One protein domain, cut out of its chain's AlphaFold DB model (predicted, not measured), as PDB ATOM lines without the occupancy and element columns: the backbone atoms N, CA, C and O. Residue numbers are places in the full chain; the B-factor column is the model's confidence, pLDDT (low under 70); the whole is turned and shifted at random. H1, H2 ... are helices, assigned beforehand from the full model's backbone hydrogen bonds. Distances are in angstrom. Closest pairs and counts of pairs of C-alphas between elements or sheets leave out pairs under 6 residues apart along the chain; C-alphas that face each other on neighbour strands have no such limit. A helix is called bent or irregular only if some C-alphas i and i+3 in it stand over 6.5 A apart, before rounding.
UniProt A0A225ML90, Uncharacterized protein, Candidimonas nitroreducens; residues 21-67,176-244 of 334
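Overview. This is residues 21 to 67 and 176 to 244 of the 334 residues of an uncharacterized protein of Candidimonas nitroreducens (UniProt A0A225ML90). Three long helices, H1, H2 and H3, make a bundle, and two shorter helices, H5 and H7, running opposite ways, pack on it where H3 ends and H1 begins. The short helix H6 follows H5 at the side far from H2, and the four-residue H4 lies just past the end of H3. The printed part has 116 residues with seven named helices, H1 to H7 in order along it, and no named strand; the class is all helix. It is compact, with a radius of gyration of the C-alphas of 13.6 A and spans of 39 by 35 by 23 A.

Arrangement. H1, residues 21 to 38, touches H2, residues 48 to 67, with residues 31 to 38 alone, at a shallow tilt of 5 degrees, the same way; the closest C-alphas, of Tyr 31 and Val 54, are 6.7 A apart. H3, residues 176 to 192, runs opposite ways to both. It touches residues 30 to 38 of H1 alone, closest at the C-alphas of Pro 37 and Asn 177, 5.0 A, and H2 at those of Tyr 62 and Ala 178, 5.9 A. H4, residues 195 to 198, is close to H3 but not clearly touching, the closest C-alphas, of Ala 192 and Met 198, being 6.6 A apart. H5, residues 206 to 216, touches residues 186 to 192 of H3 alone at a steep tilt of 62 degrees, closest at the C-alphas of Ala 191 and Leu 209, 4.9 A. H6, residues 220 to 227, forms a helical hairpin with H5; they only just touch, with 3 pairs of C-alphas within 8 A, the closest being Arg 214 and Thr 225, 5.9 A. H7, residues 233 to 243, touches H5 at a shallow tilt of 17 degrees, opposite ways, closest at the C-alphas of Pro 206 and Ser 236, 5.2 A. H7 only just touches residues 22 to 26 of H1 alone, with 3 pairs within 8 A, closest at the C-alphas of Ser 22 and Leu 243, 7.1 A. H2 is apart from H5, H6 and H7. Every O i to N i+4 pair is within hydrogen-bond range in H2, H5 and H7; the counts are 12 of 14 in H1, 12 of 13 in H3 and 2 of 4 in H6, and H4 is too short for such a pair.

Along the chain. H1 begins at C-alpha 21, (40.964, -41.010, 0.488), and is 26.2 A long from first to last C-alpha; it is irregular, with C-alphas 34 and 37 7.3 A apart. H2 is 28.3 A long and H3 24.2 A; H2 ends at C-alpha 67, (35.239, -40.492, -38.399). H5 is 15.1 A long and H7 15.2 A, while H6 is irregular, C-alphas 221 and 224 being 8.6 A apart. H7 ends at C-alpha 243, (48.680, -33.593, -0.180).

Size, cuts and confidence. The two C-alphas farthest apart, of Ser 67 and Gly 244, are 43.0 A apart. Residues 68 to 175 are not printed, and C-alphas 67 and 176 are 14.3 A apart across this cut. Of the links that are printed whole, none is long. The mean pLDDT of the printed part is 92.5, and no printed residue is under 70.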
ATOM      1  N   ARG A  21      42.046 -41.725   1.189       79.69
ATOM      2  CA  ARG A  21      40.964 -41.010   0.488       79.69
ATOM      3  C   ARG A  21      41.482 -39.802  -0.286       79.69
ATOM      4  O   ARG A  21      41.054 -39.598  -1.418       79.69
ATOM      5  N   SER A  22      42.419 -39.041   0.275       81.44
ATOM      6  CA  SER A  22      43.011 -37.888  -0.406       81.44
ATOM      7  C   SER A  22      43.828 -38.284  -1.639       81.44
ATOM      8  O   SER A  22      43.693 -37.651  -2.684       81.44
ATOM      9  N   VAL A  23      44.617 -39.363  -1.573       86.75
ATOM     10  CA  VAL A  23      45.355 -39.879  -2.740       86.75
ATOM     11  C   VAL A  23      44.390 -40.382  -3.816       86.75
ATOM     12  O   VAL A  23      44.568 -40.085  -4.998       86.75
ATOM     13  N   GLN A  24      43.335 -41.103  -3.437       90.00
ATOM     14  CA  GLN A  24      42.308 -41.519  -4.395       90.00
ATOM     15  C   GLN A  24      41.569 -40.313  -4.997       90.00
ATOM     16  O   GLN A  24      41.323 -40.282  -6.202       90.00
ATOM     17  N   GLY A  25      41.275 -39.289  -4.192       89.19
ATOM     18  CA  GLY A  25      40.725 -38.014  -4.656       89.19
ATOM     19  C   GLY A  25      41.626 -37.341  -5.691       89.19
ATOM     20  O   GLY A  25      41.151 -36.952  -6.754       89.19
ATOM     21  N   PHE A  26      42.936 -37.308  -5.441       93.50
ATOM     22  CA  PHE A  26      43.924 -36.803  -6.395       93.50
ATOM     23  C   PHE A  26      43.952 -37.592  -7.703       93.50
ATOM     24  O   PHE A  26      44.041 -36.989  -8.770       93.50
ATOM     25  N   ASN A  27      43.857 -38.925  -7.652       95.50
ATOM     26  CA  ASN A  27      43.808 -39.744  -8.865       95.50
ATOM     27  C   ASN A  27      42.568 -39.400  -9.693       95.50
ATOM     28  O   ASN A  27      42.701 -39.137 -10.881       95.50
ATOM     29  N   ARG A  28      41.390 -39.315  -9.060       95.00
ATOM     30  CA  ARG A  28      40.147 -38.931  -9.743       95.00
ATOM     31  C   ARG A  28      40.252 -37.545 -10.379       95.00
ATOM     32  O   ARG A  28      40.018 -37.418 -11.572       95.00
ATOM     33  N   ALA A  29      40.722 -36.552  -9.627       94.62
ATOM     34  CA  ALA A  29      40.934 -35.206 -10.151       94.62
ATOM     35  C   ALA A  29      41.983 -35.178 -11.282       94.62
ATOM     36  O   ALA A  29      41.859 -34.424 -12.239       94.62
ATOM     37  N   THR A  30      43.011 -36.030 -11.216       96.62
ATOM     38  CA  THR A  30      43.998 -36.169 -12.296       96.62
ATOM     39  C   THR A  30      43.371 -36.782 -13.550       96.62
ATOM     40  O   THR A  30      43.767 -36.435 -14.659       96.62
ATOM     41  N   TYR A  31      42.395 -37.680 -13.405       97.81
ATOM     42  CA  TYR A  31      41.659 -38.245 -14.536       97.81
ATOM     43  C   TYR A  31      40.790 -37.172 -15.200       97.81
ATOM     44  O   TYR A  31      40.823 -37.052 -16.423       97.81
ATOM     45  N   ASP A  32      40.119 -36.332 -14.406       95.75
ATOM     46  CA  ASP A  32      39.394 -35.154 -14.901       95.75
ATOM     47  C   ASP A  32      40.334 -34.186 -15.626       95.75
ATOM     48  O   ASP A  32      40.062 -33.785 -16.750       95.75
ATOM     49  N   GLN A  33      41.497 -33.886 -15.043       95.31
ATOM     50  CA  GLN A  33      42.503 -33.020 -15.663       95.31
ATOM     51  C   GLN A  33      43.005 -33.566 -17.011       95.31
ATOM     52  O   GLN A  33      43.301 -32.806 -17.934       95.31
ATOM     53  N   VAL A  34      43.115 -34.890 -17.139       96.94
ATOM     54  CA  VAL A  34      43.490 -35.548 -18.395       96.94
ATOM     55  C   VAL A  34      42.377 -35.444 -19.437       96.94
ATOM     56  O   VAL A  34      42.679 -35.252 -20.613       96.94
ATOM     57  N   LEU A  35      41.115 -35.552 -19.022       97.62
ATOM     58  CA  LEU A  35      39.943 -35.502 -19.899       97.62
ATOM     59  C   LEU A  35      39.415 -34.080 -20.155       97.62
ATOM     60  O   LEU A  35      38.595 -33.897 -21.054       97.62
ATOM     61  N   ALA A  36      39.913 -33.072 -19.436       96.56
ATOM     62  CA  ALA A  36      39.488 -31.680 -19.553       96.56
ATOM     63  C   ALA A  36      39.521 -31.120 -20.991       96.56
ATOM     64  O   ALA A  36      38.545 -30.473 -21.367       96.56
ATOM     65  N   PRO A  37      40.538 -31.402 -21.840       96.44
ATOM     66  CA  PRO A  37      40.523 -30.958 -23.239       96.44
ATOM     67  C   PRO A  37      39.337 -31.504 -24.044       96.44
ATOM     68  O   PRO A  37      38.914 -30.889 -25.010       96.44
ATOM     69  N   LEU A  38      38.791 -32.656 -23.647       96.25
ATOM     70  CA  LEU A  38      37.630 -33.278 -24.282       96.25
ATOM     71  C   LEU A  38      36.298 -32.757 -23.720       96.25
ATOM     72  O   LEU A  38      35.242 -33.213 -24.150       96.25
ATOM     73  N   GLY A  39      36.325 -31.875 -22.713       94.38
ATOM     74  CA  GLY A  39      35.129 -31.447 -21.987       94.38
ATOM     75  C   GLY A  39      34.456 -32.584 -21.209       94.38
ATOM     76  O   GLY A  39      33.239 -32.579 -21.035       94.38
ATOM     77  N   ARG A  40      35.221 -33.600 -20.781       94.00
ATOM     78  CA  ARG A  40      34.706 -34.786 -20.075       94.00
ATOM     79  C   ARG A  40      35.281 -34.878 -18.667       94.00
ATOM     80  O   ARG A  40      36.413 -34.478 -18.418       94.00
ATOM     81  N   THR A  41      34.506 -35.480 -17.775       92.81
ATOM     82  CA  THR A  41      34.919 -35.848 -16.417       92.81
ATOM     83  C   THR A  41      34.877 -37.361 -16.252       92.81
ATOM     84  O   THR A  41      34.171 -38.064 -16.981       92.81
ATOM     85  N   TYR A  42      35.604 -37.871 -15.270       91.44
ATOM     86  CA  TYR A  42      35.650 -39.275 -14.924       91.44
ATOM     87  C   TYR A  42      34.843 -39.576 -13.658       91.44
ATOM     88  O   TYR A  42      35.133 -39.094 -12.561       91.44
ATOM     89  N   SER A  43      33.879 -40.484 -13.791       88.62
ATOM     90  CA  SER A  43      33.173 -41.098 -12.669       88.62
ATOM     91  C   SER A  43      33.494 -42.589 -12.613       88.62
ATOM     92  O   SER A  43      33.222 -43.314 -13.566       88.62
ATOM     93  N   GLY A  44      34.044 -43.060 -11.496       91.25
ATOM     94  CA  GLY A  44      34.352 -44.478 -11.319       91.25
ATOM     95  C   GLY A  44      35.434 -44.749 -10.274       91.25
ATOM     96  O   GLY A  44      35.882 -43.820  -9.580       91.25
ATOM     97  N   PRO A  45      35.849 -46.022 -10.133       92.12
ATOM     98  CA  PRO A  45      36.960 -46.409  -9.270       92.12
ATOM     99  C   PRO A  45      38.285 -45.825  -9.774       92.12
ATOM    100  O   PRO A  45      38.454 -45.548 -10.959       92.12
ATOM    101  N   VAL A  46      39.235 -45.614  -8.868       93.12
ATOM    102  CA  VAL A  46      40.601 -45.205  -9.229       93.12
ATOM    103  C   VAL A  46      41.527 -46.411  -9.324       93.12
ATOM    104  O   VAL A  46      41.154 -47.509  -8.923       93.12
ATOM    105  N   GLY A  47      42.736 -46.203  -9.839       93.12
ATOM    106  CA  GLY A  47      43.687 -47.281 -10.086       93.12
ATOM    107  C   GLY A  47      43.564 -47.816 -11.508       93.12
ATOM    108  O   GLY A  47      43.122 -47.098 -12.404       93.12
ATOM    109  N   GLN A  48      43.978 -49.061 -11.732       95.19
ATOM    110  CA  GLN A  48      44.078 -49.660 -13.071       95.19
ATOM    111  C   GLN A  48      42.782 -49.549 -13.886       95.19
ATOM    112  O   GLN A  48      42.841 -49.188 -15.063       95.19
ATOM    113  N   ASP A  49      41.626 -49.771 -13.259       95.44
ATOM    114  CA  ASP A  49      40.321 -49.651 -13.915       95.44
ATOM    115  C   ASP A  49      40.064 -48.229 -14.415       95.44
ATOM    116  O   ASP A  49      39.695 -48.029 -15.572       95.44
ATOM    117  N   GLY A  50      40.351 -47.223 -13.583       96.94
ATOM    118  CA  GLY A  50      40.213 -45.825 -13.974       96.94
ATOM    119  C   GLY A  50      41.204 -45.407 -15.054       96.94
ATOM    120  O   GLY A  50      40.823 -44.741 -16.013       96.94
ATOM    121  N   VAL A  51      42.454 -45.873 -14.982       97.62
ATOM    122  CA  VAL A  51      43.437 -45.659 -16.057       97.62
ATOM    123  C   VAL A  51      42.939 -46.256 -17.379       97.62
ATOM    124  O   VAL A  51      43.057 -45.618 -18.427       97.62
ATOM    125  N   ASN A  52      42.362 -47.459 -17.346       97.06
ATOM    126  CA  ASN A  52      41.814 -48.118 -18.529       97.06
ATOM    127  C   ASN A  52      40.591 -47.388 -19.094       97.06
ATOM    128  O   ASN A  52      40.518 -47.199 -20.308       97.06
ATOM    129  N   ALA A  53      39.679 -46.931 -18.240       97.50
ATOM    130  CA  ALA A  53      38.497 -46.182 -18.652       97.50
ATOM    131  C   ALA A  53      38.852 -44.811 -19.259       97.50
ATOM    132  O   ALA A  53      38.323 -44.434 -20.306       97.50
ATOM    133  N   VAL A  54      39.813 -44.086 -18.670       97.81
ATOM    134  CA  VAL A  54      40.342 -42.832 -19.243       97.81
ATOM    135  C   VAL A  54      40.978 -43.096 -20.609       97.81
ATOM    136  O   VAL A  54      40.721 -42.361 -21.563       97.81
ATOM    137  N   ARG A  55      41.757 -44.179 -20.745       96.94
ATOM    138  CA  ARG A  55      42.346 -44.588 -22.031       96.94
ATOM    139  C   ARG A  55      41.282 -44.841 -23.097       96.94
ATOM    140  O   ARG A  55      41.468 -44.416 -24.233       96.94
ATOM    141  N   GLN A  56      40.219 -45.564 -22.745       96.38
ATOM    142  CA  GLN A  56      39.105 -45.862 -23.650       96.38
ATOM    143  C   GLN A  56      38.389 -44.580 -24.071       96.38
ATOM    144  O   GLN A  56      38.264 -44.341 -25.262       96.38
ATOM    145  N   THR A  57      38.068 -43.703 -23.116       97.25
ATOM    146  CA  THR A  57      37.423 -42.407 -23.389       97.25
ATOM    147  C   THR A  57      38.223 -41.565 -24.388       97.25
ATOM    148  O   THR A  57      37.658 -40.984 -25.311       97.25
ATOM    149  N   ILE A  58      39.553 -41.521 -24.247       95.94
ATOM    150  CA  ILE A  58      40.425 -40.826 -25.209       95.94
ATOM    151  C   ILE A  58      40.422 -41.535 -26.571       95.94
ATOM    152  O   ILE A  58      40.414 -40.873 -27.607       95.94
ATOM    153  N   GLY A  59      40.416 -42.871 -26.587       93.00
ATOM    154  CA  GLY A  59      40.286 -43.663 -27.813       93.00
ATOM    155  C   GLY A  59      38.990 -43.366 -28.571       93.00
ATOM    156  O   GLY A  59      39.026 -43.158 -29.780       93.00
ATOM    157  N   ASP A  60      37.870 -43.256 -27.861       93.88
ATOM    158  CA  ASP A  60      36.570 -42.921 -28.446       93.88
ATOM    159  C   ASP A  60      36.540 -41.488 -28.991       93.88
ATOM    160  O   ASP A  60      35.960 -41.237 -30.050       93.88
ATOM    161  N   ALA A  61      37.218 -40.553 -28.319       94.06
ATOM    162  CA  ALA A  61      37.393 -39.193 -28.824       94.06
ATOM    163  C   ALA A  61      38.201 -39.169 -30.132       94.06
ATOM    164  O   ALA A  61      37.816 -38.471 -31.069       94.06
ATOM    165  N   TYR A  62      39.264 -39.978 -30.243       91.38
ATOM    166  CA  TYR A  62      39.979 -40.156 -31.511       91.38
ATOM    167  C   TYR A  62      39.081 -40.739 -32.599       91.38
ATOM    168  O   TYR A  62      39.055 -40.200 -33.701       91.38
ATOM    169  N   ASN A  63      38.333 -41.805 -32.298       90.44
ATOM    170  CA  ASN A  63      37.416 -42.425 -33.258       90.44
ATOM    171  C   ASN A  63      36.404 -41.399 -33.783       90.44
ATOM    172  O   ASN A  63      36.188 -41.294 -34.988       90.44
ATOM    173  N   SER A  64      35.830 -40.604 -32.878       91.56
ATOM    174  CA  SER A  64      34.837 -39.580 -33.206       91.56
ATOM    175  C   SER A  64      35.436 -38.467 -34.065       91.56
ATOM    176  O   SER A  64      34.857 -38.115 -35.092       91.56
ATOM    177  N   ALA A  65      36.619 -37.959 -33.703       92.00
ATOM    178  CA  ALA A  65      37.315 -36.944 -34.488       92.00
ATOM    179  C   ALA A  65      37.640 -37.457 -35.898       92.00
ATOM    180  O   ALA A  65      37.273 -36.827 -36.886       92.00
ATOM    181  N   LEU A  66      38.258 -38.639 -35.994       90.12
ATOM    182  CA  LEU A  66      38.711 -39.211 -37.261       90.12
ATOM    183  C   LEU A  66      37.558 -39.672 -38.159       90.12
ATOM    184  O   LEU A  66      37.713 -39.640 -39.375       90.12
ATOM    185  N   SER A  67      36.402 -40.055 -37.606       90.69
ATOM    186  CA  SER A  67      35.239 -40.492 -38.399       90.69
ATOM    187  C   SER A  67      34.738 -39.440 -39.396       90.69
ATOM    188  O   SER A  67      34.210 -39.794 -40.446       90.69
ATOM    189  N   SER A 176      42.845 -32.304 -32.052       93.31
ATOM    190  CA  SER A 176      43.792 -31.563 -31.205       93.31
ATOM    191  C   SER A 176      43.514 -31.791 -29.716       93.31
ATOM    192  O   SER A 176      44.423 -32.119 -28.948       93.31
ATOM    193  N   ASN A 177      42.243 -31.729 -29.319       95.81
ATOM    194  CA  ASN A 177      41.794 -31.992 -27.956       95.81
ATOM    195  C   ASN A 177      42.099 -33.436 -27.523       95.81
ATOM    196  O   ASN A 177      42.633 -33.658 -26.431       95.81
ATOM    197  N   ALA A 178      41.866 -34.421 -28.399       94.94
ATOM    198  CA  ALA A 178      42.261 -35.811 -28.162       94.94
ATOM    199  C   ALA A 178      43.783 -35.977 -28.009       94.94
ATOM    200  O   ALA A 178      44.238 -36.678 -27.102       94.94
ATOM    201  N   ASN A 179      44.585 -35.279 -28.820       92.25
ATOM    202  CA  ASN A 179      46.045 -35.267 -28.698       92.25
ATOM    203  C   ASN A 179      46.523 -34.659 -27.371       92.25
ATOM    204  O   ASN A 179      47.426 -35.211 -26.731       92.25
ATOM    205  N   ALA A 180      45.915 -33.557 -26.929       94.44
ATOM    206  CA  ALA A 180      46.215 -32.935 -25.642       94.44
ATOM    207  C   ALA A 180      45.879 -33.877 -24.474       94.44
ATOM    208  O   ALA A 180      46.721 -34.107 -23.596       94.44
ATOM    209  N   ALA A 181      44.697 -34.500 -24.508       96.50
ATOM    210  CA  ALA A 181      44.280 -35.485 -23.516       96.50
ATOM    211  C   ALA A 181      45.219 -36.700 -23.492       96.50
ATOM    212  O   ALA A 181      45.681 -37.113 -22.428       96.50
ATOM    213  N   TRP A 182      45.599 -37.232 -24.659       94.50
ATOM    214  CA  TRP A 182      46.556 -38.335 -24.758       94.50
ATOM    215  C   TRP A 182      47.930 -37.964 -24.198       94.50
ATOM    216  O   TRP A 182      48.545 -38.749 -23.468       94.50
ATOM    217  N   SER A 183      48.412 -36.755 -24.488       92.94
ATOM    218  CA  SER A 183      49.664 -36.241 -23.934       92.94
ATOM    219  C   SER A 183      49.628 -36.285 -22.405       92.94
ATOM    220  O   SER A 183      50.503 -36.909 -21.797       92.94
ATOM    221  N   ASN A 184      48.586 -35.745 -21.774       95.75
ATOM    222  CA  ASN A 184      48.433 -35.793 -20.318       95.75
ATOM    223  C   ASN A 184      48.287 -37.240 -19.807       95.75
ATOM    224  O   ASN A 184      48.954 -37.637 -18.846       95.75
ATOM    225  N   PHE A 185      47.503 -38.066 -20.505       97.44
ATOM    226  CA  PHE A 185      47.298 -39.476 -20.180       97.44
ATOM    227  C   PHE A 185      48.597 -40.278 -20.158       97.44
ATOM    228  O   PHE A 185      48.771 -41.129 -19.291       97.44
ATOM    229  N   THR A 186      49.550 -40.020 -21.060       95.00
ATOM    230  CA  THR A 186      50.829 -40.750 -21.025       95.00
ATOM    231  C   THR A 186      51.591 -40.539 -19.714       95.00
ATOM    232  O   THR A 186      52.192 -41.493 -19.227       95.00
ATOM    233  N   ARG A 187      51.512 -39.347 -19.098       96.75
ATOM    234  CA  ARG A 187      52.145 -39.056 -17.799       96.75
ATOM    235  C   ARG A 187      51.396 -39.750 -16.668       96.75
ATOM    236  O   ARG A 187      52.025 -40.416 -15.850       96.75
ATOM    237  N   LEU A 188      50.064 -39.675 -16.673       97.62
ATOM    238  CA  LEU A 188      49.203 -40.430 -15.757       97.62
ATOM    239  C   LEU A 188      49.511 -41.932 -15.825       97.62
ATOM    240  O   LEU A 188      49.752 -42.560 -14.798       97.62
ATOM    241  N   ARG A 189      49.568 -42.511 -17.028       96.94
ATOM    242  CA  ARG A 189      49.850 -43.934 -17.245       96.94
ATOM    243  C   ARG A 189      51.232 -44.317 -16.726       96.94
ATOM    244  O   ARG A 189      51.367 -45.352 -16.086       96.94
ATOM    245  N   THR A 190      52.252 -43.496 -16.978       96.44
ATOM    246  CA  THR A 190      53.601 -43.721 -16.437       96.44
ATOM    247  C   THR A 190      53.618 -43.643 -14.908       96.44
ATOM    248  O   THR A 190      54.296 -44.447 -14.275       96.44
ATOM    249  N   ALA A 191      52.849 -42.735 -14.300       96.62
ATOM    250  CA  ALA A 191      52.723 -42.646 -12.847       96.62
ATOM    251  C   ALA A 191      52.043 -43.892 -12.255       96.62
ATOM    252  O   ALA A 191      52.582 -44.511 -11.337       96.62
ATOM    253  N   ALA A 192      50.910 -44.300 -12.830       96.69
ATOM    254  CA  ALA A 192      50.154 -45.486 -12.428       96.69
ATOM    255  C   ALA A 192      50.927 -46.799 -12.640       96.69
ATOM    256  O   ALA A 192      50.777 -47.741 -11.867       96.69
ATOM    257  N   GLY A 193      51.779 -46.854 -13.669       95.25
ATOM    258  CA  GLY A 193      52.664 -47.985 -13.957       95.25
ATOM    259  C   GLY A 193      53.967 -47.994 -13.152       95.25
ATOM    260  O   GLY A 193      54.785 -48.893 -13.331       95.25
ATOM    261  N   SER A 194      54.203 -47.007 -12.283       94.06
ATOM    262  CA  SER A 194      55.374 -47.019 -11.404       94.06
ATOM    263  C   SER A 194      55.262 -48.136 -10.362       94.06
ATOM    264  O   SER A 194      54.166 -48.439  -9.895       94.06
ATOM    265  N   GLN A 195      56.388 -48.727  -9.940       91.19
ATOM    266  CA  GLN A 195      56.393 -49.858  -8.996       91.19
ATOM    267  C   GLN A 195      55.556 -49.594  -7.735       91.19
ATOM    268  O   GLN A 195      54.773 -50.440  -7.314       91.19
ATOM    269  N   GLY A 196      55.695 -48.403  -7.144       88.00
ATOM    270  CA  GLY A 196      54.940 -48.041  -5.946       88.00
ATOM    271  C   GLY A 196      53.436 -47.910  -6.196       88.00
ATOM    272  O   GLY A 196      52.656 -48.235  -5.312       88.00
ATOM    273  N   ALA A 197      53.021 -47.463  -7.383       91.75
ATOM    274  CA  ALA A 197      51.607 -47.391  -7.744       91.75
ATOM    275  C   ALA A 197      51.042 -48.780  -8.074       91.75
ATOM    276  O   ALA A 197      49.940 -49.105  -7.643       91.75
ATOM    277  N   MET A 198      51.806 -49.638  -8.760       91.56
ATOM    278  CA  MET A 198      51.398 -51.018  -9.057       91.56
ATOM    279  C   MET A 198      51.142 -51.836  -7.788       91.56
ATOM    280  O   MET A 198      50.151 -52.559  -7.728       91.56
ATOM    281  N   ASN A 199      51.960 -51.652  -6.745       88.19
ATOM    282  CA  ASN A 199      51.736 -52.269  -5.432       88.19
ATOM    283  C   ASN A 199      50.427 -51.804  -4.754       88.19
ATOM    284  O   ASN A 199      49.947 -52.470  -3.844       88.19
ATOM    285  N   ASN A 200      49.843 -50.691  -5.213       87.38
ATOM    286  CA  ASN A 200      48.608 -50.089  -4.708       87.38
ATOM    287  C   ASN A 200      47.490 -50.099  -5.771       87.38
ATOM    288  O   ASN A 200      46.702 -49.158  -5.867       87.38
ATOM    289  N   GLY A 201      47.448 -51.118  -6.638       89.31
ATOM    290  CA  GLY A 201      46.382 -51.263  -7.640       89.31
ATOM    291  C   GLY A 201      46.373 -50.174  -8.722       89.31
ATOM    292  O   GLY A 201      45.334 -49.893  -9.314       89.31
ATOM    293  N   GLY A 202      47.515 -49.531  -8.982       91.81
ATOM    294  CA  GLY A 202      47.671 -48.445  -9.957       91.81
ATOM    295  C   GLY A 202      47.338 -47.050  -9.418       91.81
ATOM    296  O   GLY A 202      47.353 -46.089 -10.185       91.81
ATOM    297  N   VAL A 203      47.036 -46.922  -8.124       94.06
ATOM    298  CA  VAL A 203      46.807 -45.628  -7.468       94.06
ATOM    299  C   VAL A 203      48.153 -44.956  -7.201       94.06
ATOM    300  O   VAL A 203      49.006 -45.519  -6.513       94.06
ATOM    301  N   PHE A 204      48.348 -43.748  -7.736       94.06
ATOM    302  CA  PHE A 204      49.626 -43.034  -7.650       94.06
ATOM    303  C   PHE A 204      49.570 -41.764  -6.793       94.06
ATOM    304  O   PHE A 204      48.523 -41.146  -6.617       94.06
ATOM    305  N   THR A 205      50.719 -41.337  -6.277       93.06
ATOM    306  CA  THR A 205      50.876 -40.090  -5.518       93.06
ATOM    307  C   THR A 205      51.206 -38.905  -6.432       93.06
ATOM    308  O   THR A 205      51.709 -39.102  -7.546       93.06
ATOM    309  N   PRO A 206      51.037 -37.656  -5.959       92.31
ATOM    310  CA  PRO A 206      51.492 -36.477  -6.697       92.31
ATOM    311  C   PRO A 206      52.981 -36.515  -7.069       92.31
ATOM    312  O   PRO A 206      53.347 -36.120  -8.174       92.31
ATOM    313  N   ALA A 207      53.848 -37.066  -6.210       91.12
ATOM    314  CA  ALA A 207      55.272 -37.202  -6.525       91.12
ATOM    315  C   ALA A 207      55.548 -38.245  -7.618       91.12
ATOM    316  O   ALA A 207      56.427 -38.041  -8.453       91.12
ATOM    317  N   GLN A 208      54.796 -39.350  -7.654       95.38
ATOM    318  CA  GLN A 208      54.889 -40.316  -8.753       95.38
ATOM    319  C   GLN A 208      54.443 -39.686 -10.076       95.38
ATOM    320  O   GLN A 208      55.094 -39.909 -11.098       95.38
ATOM    321  N   LEU A 209      53.409 -38.835 -10.050       95.94
ATOM    322  CA  LEU A 209      53.016 -38.051 -11.219       95.94
ATOM    323  C   LEU A 209      54.096 -37.041 -11.625       95.94
ATOM    324  O   LEU A 209      54.458 -36.994 -12.795       95.94
ATOM    325  N   GLN A 210      54.684 -36.302 -10.681       94.75
ATOM    326  CA  GLN A 210      55.783 -35.369 -10.963       94.75
ATOM    327  C   GLN A 210      56.993 -36.076 -11.592       94.75
ATOM    328  O   GLN A 210      57.607 -35.567 -12.532       94.75
ATOM    329  N   ASN A 211      57.334 -37.267 -11.097       95.75
ATOM    330  CA  ASN A 211      58.399 -38.084 -11.672       95.75
ATOM    331  C   ASN A 211      58.053 -38.520 -13.100       95.75
ATOM    332  O   ASN A 211      58.916 -38.470 -13.974       95.75
ATOM    333  N   ALA A 212      56.795 -38.883 -13.362       96.00
ATOM    334  CA  ALA A 212      56.321 -39.204 -14.704       96.00
ATOM    335  C   ALA A 212      56.354 -37.991 -15.652       96.00
ATOM    336  O   ALA A 212      56.747 -38.139 -16.809       96.00
ATOM    337  N   VAL A 213      56.017 -36.791 -15.164       96.12
ATOM    338  CA  VAL A 213      56.152 -35.528 -15.908       96.12
ATOM    339  C   VAL A 213      57.605 -35.311 -16.332       96.12
ATOM    340  O   VAL A 213      57.881 -35.166 -17.523       96.12
ATOM    341  N   ARG A 214      58.549 -35.394 -15.385       95.69
ATOM    342  CA  ARG A 214      59.989 -35.264 -15.665       95.69
ATOM    343  C   ARG A 214      60.510 -36.364 -16.597       95.69
ATOM    344  O   ARG A 214      61.369 -36.120 -17.450       95.69
ATOM    345  N   ALA A 215      60.022 -37.592 -16.442       93.25
ATOM    346  CA  ALA A 215      60.401 -38.709 -17.301       93.25
ATOM    347  C   ALA A 215      59.949 -38.477 -18.750       93.25
ATOM    348  O   ALA A 215      60.735 -38.693 -19.672       93.25
ATOM    349  N   GLY A 216      58.724 -37.975 -18.937       90.12
ATOM    350  CA  GLY A 216      58.137 -37.672 -20.243       90.12
ATOM    351  C   GLY A 216      58.684 -36.416 -20.928       90.12
ATOM    352  O   GLY A 216      58.418 -36.217 -22.113       90.12
ATOM    353  N   ASP A 217      59.437 -35.573 -20.225       92.69
ATOM    354  CA  ASP A 217      60.084 -34.398 -20.806       92.69
ATOM    355  C   ASP A 217      61.251 -34.800 -21.723       92.69
ATOM    356  O   ASP A 217      62.236 -35.399 -21.286       92.69
ATOM    357  N   ARG A 218      61.132 -34.478 -23.013       86.94
ATOM    358  CA  ARG A 218      62.128 -34.786 -24.052       86.94
ATOM    359  C   ARG A 218      63.053 -33.613 -24.379       86.94
ATOM    360  O   ARG A 218      63.927 -33.766 -25.225       86.94
ATOM    361  N   SER A 219      62.866 -32.456 -23.746       88.75
ATOM    362  CA  SER A 219      63.744 -31.305 -23.955       88.75
ATOM    363  C   SER A 219      65.174 -31.603 -23.492       88.75
ATOM    364  O   SER A 219      65.404 -32.404 -22.575       88.75
ATOM    365  N   VAL A 220      66.148 -30.952 -24.136       87.88
ATOM    366  CA  VAL A 220      67.569 -31.080 -23.787       87.88
ATOM    367  C   VAL A 220      67.748 -30.758 -22.304       87.88
ATOM    368  O   VAL A 220      67.273 -29.736 -21.815       87.88
ATOM    369  N   GLY A 221      68.377 -31.675 -21.570       90.81
ATOM    370  CA  GLY A 221      68.624 -31.508 -20.137       90.81
ATOM    371  C   GLY A 221      67.372 -31.447 -19.252       90.81
ATOM    372  O   GLY A 221      67.491 -31.031 -18.104       90.81
ATOM    373  N   LYS A 222      66.189 -31.866 -19.735       94.62
ATOM    374  CA  LYS A 222      64.901 -31.700 -19.023       94.62
ATOM    375  C   LYS A 222      64.539 -30.225 -18.794       94.62
ATOM    376  O   LYS A 222      63.984 -29.861 -17.755       94.62
ATOM    377  N   GLY A 223      64.893 -29.380 -19.763       94.69
ATOM    378  CA  GLY A 223      64.687 -27.937 -19.744       94.69
ATOM    379  C   GLY A 223      63.236 -27.505 -19.522       94.69
ATOM    380  O   GLY A 223      63.015 -26.583 -18.752       94.69
ATOM    381  N   ALA A 224      62.240 -28.178 -20.105       92.50
ATOM    382  CA  ALA A 224      60.829 -27.828 -19.901       92.50
ATOM    383  C   ALA A 224      60.388 -28.074 -18.450       92.50
ATOM    384  O   ALA A 224      59.732 -27.233 -17.843       92.50
ATOM    385  N   THR A 225      60.821 -29.189 -17.856       94.12
ATOM    386  CA  THR A 225      60.607 -29.464 -16.431       94.12
ATOM    387  C   THR A 225      61.355 -28.451 -15.567       94.12
ATOM    388  O   THR A 225      60.815 -27.970 -14.576       94.12
ATOM    389  N   ALA A 226      62.596 -28.109 -15.919       93.06
ATOM    390  CA  ALA A 226      63.368 -27.106 -15.189       93.06
ATOM    391  C   ALA A 226      62.725 -25.709 -15.265       93.06
ATOM    392  O   ALA A 226      62.718 -24.989 -14.272       93.06
ATOM    393  N   ALA A 227      62.140 -25.361 -16.412       93.69
ATOM    394  CA  ALA A 227      61.470 -24.091 -16.669       93.69
ATOM    395  C   ALA A 227      60.026 -24.024 -16.140       93.69
ATOM    396  O   ALA A 227      59.408 -22.966 -16.207       93.69
ATOM    397  N   GLY A 228      59.463 -25.127 -15.636       92.19
ATOM    398  CA  GLY A 228      58.085 -25.141 -15.136       92.19
ATOM    399  C   GLY A 228      57.008 -25.277 -16.220       92.19
ATOM    400  O   GLY A 228      55.827 -25.136 -15.916       92.19
ATOM    401  N   THR A 229      57.387 -25.535 -17.473       93.44
ATOM    402  CA  THR A 229      56.481 -25.522 -18.636       93.44
ATOM    403  C   THR A 229      56.066 -26.914 -19.107       93.44
ATOM    404  O   THR A 229      55.342 -27.045 -20.095       93.44
ATOM    405  N   ALA A 230      56.505 -27.981 -18.429       92.50
ATOM    406  CA  ALA A 230      56.147 -29.332 -18.835       92.50
ATOM    407  C   ALA A 230      54.640 -29.607 -18.611       92.50
ATOM    408  O   ALA A 230      54.083 -29.236 -17.574       92.50
ATOM    409  N   PRO A 231      53.954 -30.308 -19.538       91.81
ATOM    410  CA  PRO A 231      52.554 -30.684 -19.350       91.81
ATOM    411  C   PRO A 231      52.340 -31.458 -18.047       91.81
ATOM    412  O   PRO A 231      53.138 -32.336 -17.713       91.81
ATOM    413  N   MET A 232      51.251 -31.148 -17.337       94.31
ATOM    414  CA  MET A 232      50.900 -31.682 -16.009       94.31
ATOM    415  C   MET A 232      51.850 -31.291 -14.865       94.31
ATOM    416  O   MET A 232      51.609 -31.708 -13.736       94.31
ATOM    417  N   GLN A 233      52.887 -30.478 -15.104       93.50
ATOM    418  CA  GLN A 233      53.854 -30.106 -14.070       93.50
ATOM    419  C   GLN A 233      53.234 -29.292 -12.939       93.50
ATOM    420  O   GLN A 233      53.381 -29.659 -11.777       93.50
ATOM    421  N   ASN A 234      52.539 -28.204 -13.274       91.62
ATOM    422  CA  ASN A 234      51.882 -27.373 -12.270       91.62
ATOM    423  C   ASN A 234      50.851 -28.195 -11.478       91.62
ATOM    424  O   ASN A 234      50.875 -28.183 -10.254       91.62
ATOM    425  N   TRP A 235      50.059 -29.026 -12.165       91.75
ATOM    426  CA  TRP A 235      49.102 -29.939 -11.534       91.75
ATOM    427  C   TRP A 235      49.756 -30.892 -10.519       91.75
ATOM    428  O   TRP A 235      49.288 -31.021  -9.386       91.75
ATOM    429  N   SER A 236      50.861 -31.554 -10.889       90.94
ATOM    430  CA  SER A 236      51.565 -32.448  -9.965       90.94
ATOM    431  C   SER A 236      52.251 -31.701  -8.821       90.94
ATOM    432  O   SER A 236      52.293 -32.226  -7.709       90.94
ATOM    433  N   GLN A 237      52.750 -30.483  -9.055       87.62
ATOM    434  CA  GLN A 237      53.333 -29.626  -8.017       87.62
ATOM    435  C   GLN A 237      52.288 -29.179  -6.995       87.62
ATOM    436  O   GLN A 237      52.475 -29.436  -5.809       87.62
ATOM    437  N   THR A 238      51.154 -28.638  -7.444       84.88
ATOM    438  CA  THR A 238      50.034 -28.264  -6.569       84.88
ATOM    439  C   THR A 238      49.522 -29.469  -5.779       84.88
ATOM    440  O   THR A 238      49.286 -29.376  -4.576       84.88
ATOM    441  N   GLY A 239      49.432 -30.644  -6.412       82.00
ATOM    442  CA  GLY A 239      49.101 -31.882  -5.708       82.00
ATOM    443  C   GLY A 239      50.091 -32.216  -4.584       82.00
ATOM    444  O   GLY A 239      49.670 -32.609  -3.497       82.00
ATOM    445  N   MET A 240      51.398 -32.041  -4.809       84.19
ATOM    446  CA  MET A 240      52.425 -32.262  -3.780       84.19
ATOM    447  C   MET A 240      52.371 -31.231  -2.648       84.19
ATOM    448  O   MET A 240      52.688 -31.582  -1.514       84.19
ATOM    449  N   GLU A 241      52.006 -29.984  -2.941       78.12
ATOM    450  CA  GLU A 241      51.872 -28.913  -1.945       78.12
ATOM    451  C   GLU A 241      50.687 -29.160  -1.008       78.12
ATOM    452  O   GLU A 241      50.824 -29.014   0.204       78.12
ATOM    453  N   VAL A 242      49.546 -29.591  -1.555       79.56
ATOM    454  CA  VAL A 242      48.313 -29.803  -0.782       79.56
ATOM    455  C   VAL A 242      48.309 -31.150  -0.053       79.56
ATOM    456  O   VAL A 242      47.848 -31.236   1.084       79.56
ATOM    457  N   LEU A 243      48.800 -32.218  -0.692       76.69
ATOM    458  CA  LEU A 243      48.680 -33.593  -0.180       76.69
ATOM    459  C   LEU A 243      49.989 -34.180   0.355       76.69
ATOM    460  O   LEU A 243      49.983 -35.254   0.958       76.69
ATOM    461  N   GLY A 244      51.115 -33.503   0.133       73.25
ATOM    462  CA  GLY A 244      52.442 -34.026   0.424       73.25
ATOM    463  C   GLY A 244      52.986 -34.959  -0.667       73.25
ATOM    464  O   GLY A 244      52.352 -35.274  -1.674       73.25
TER     465      GLY A 244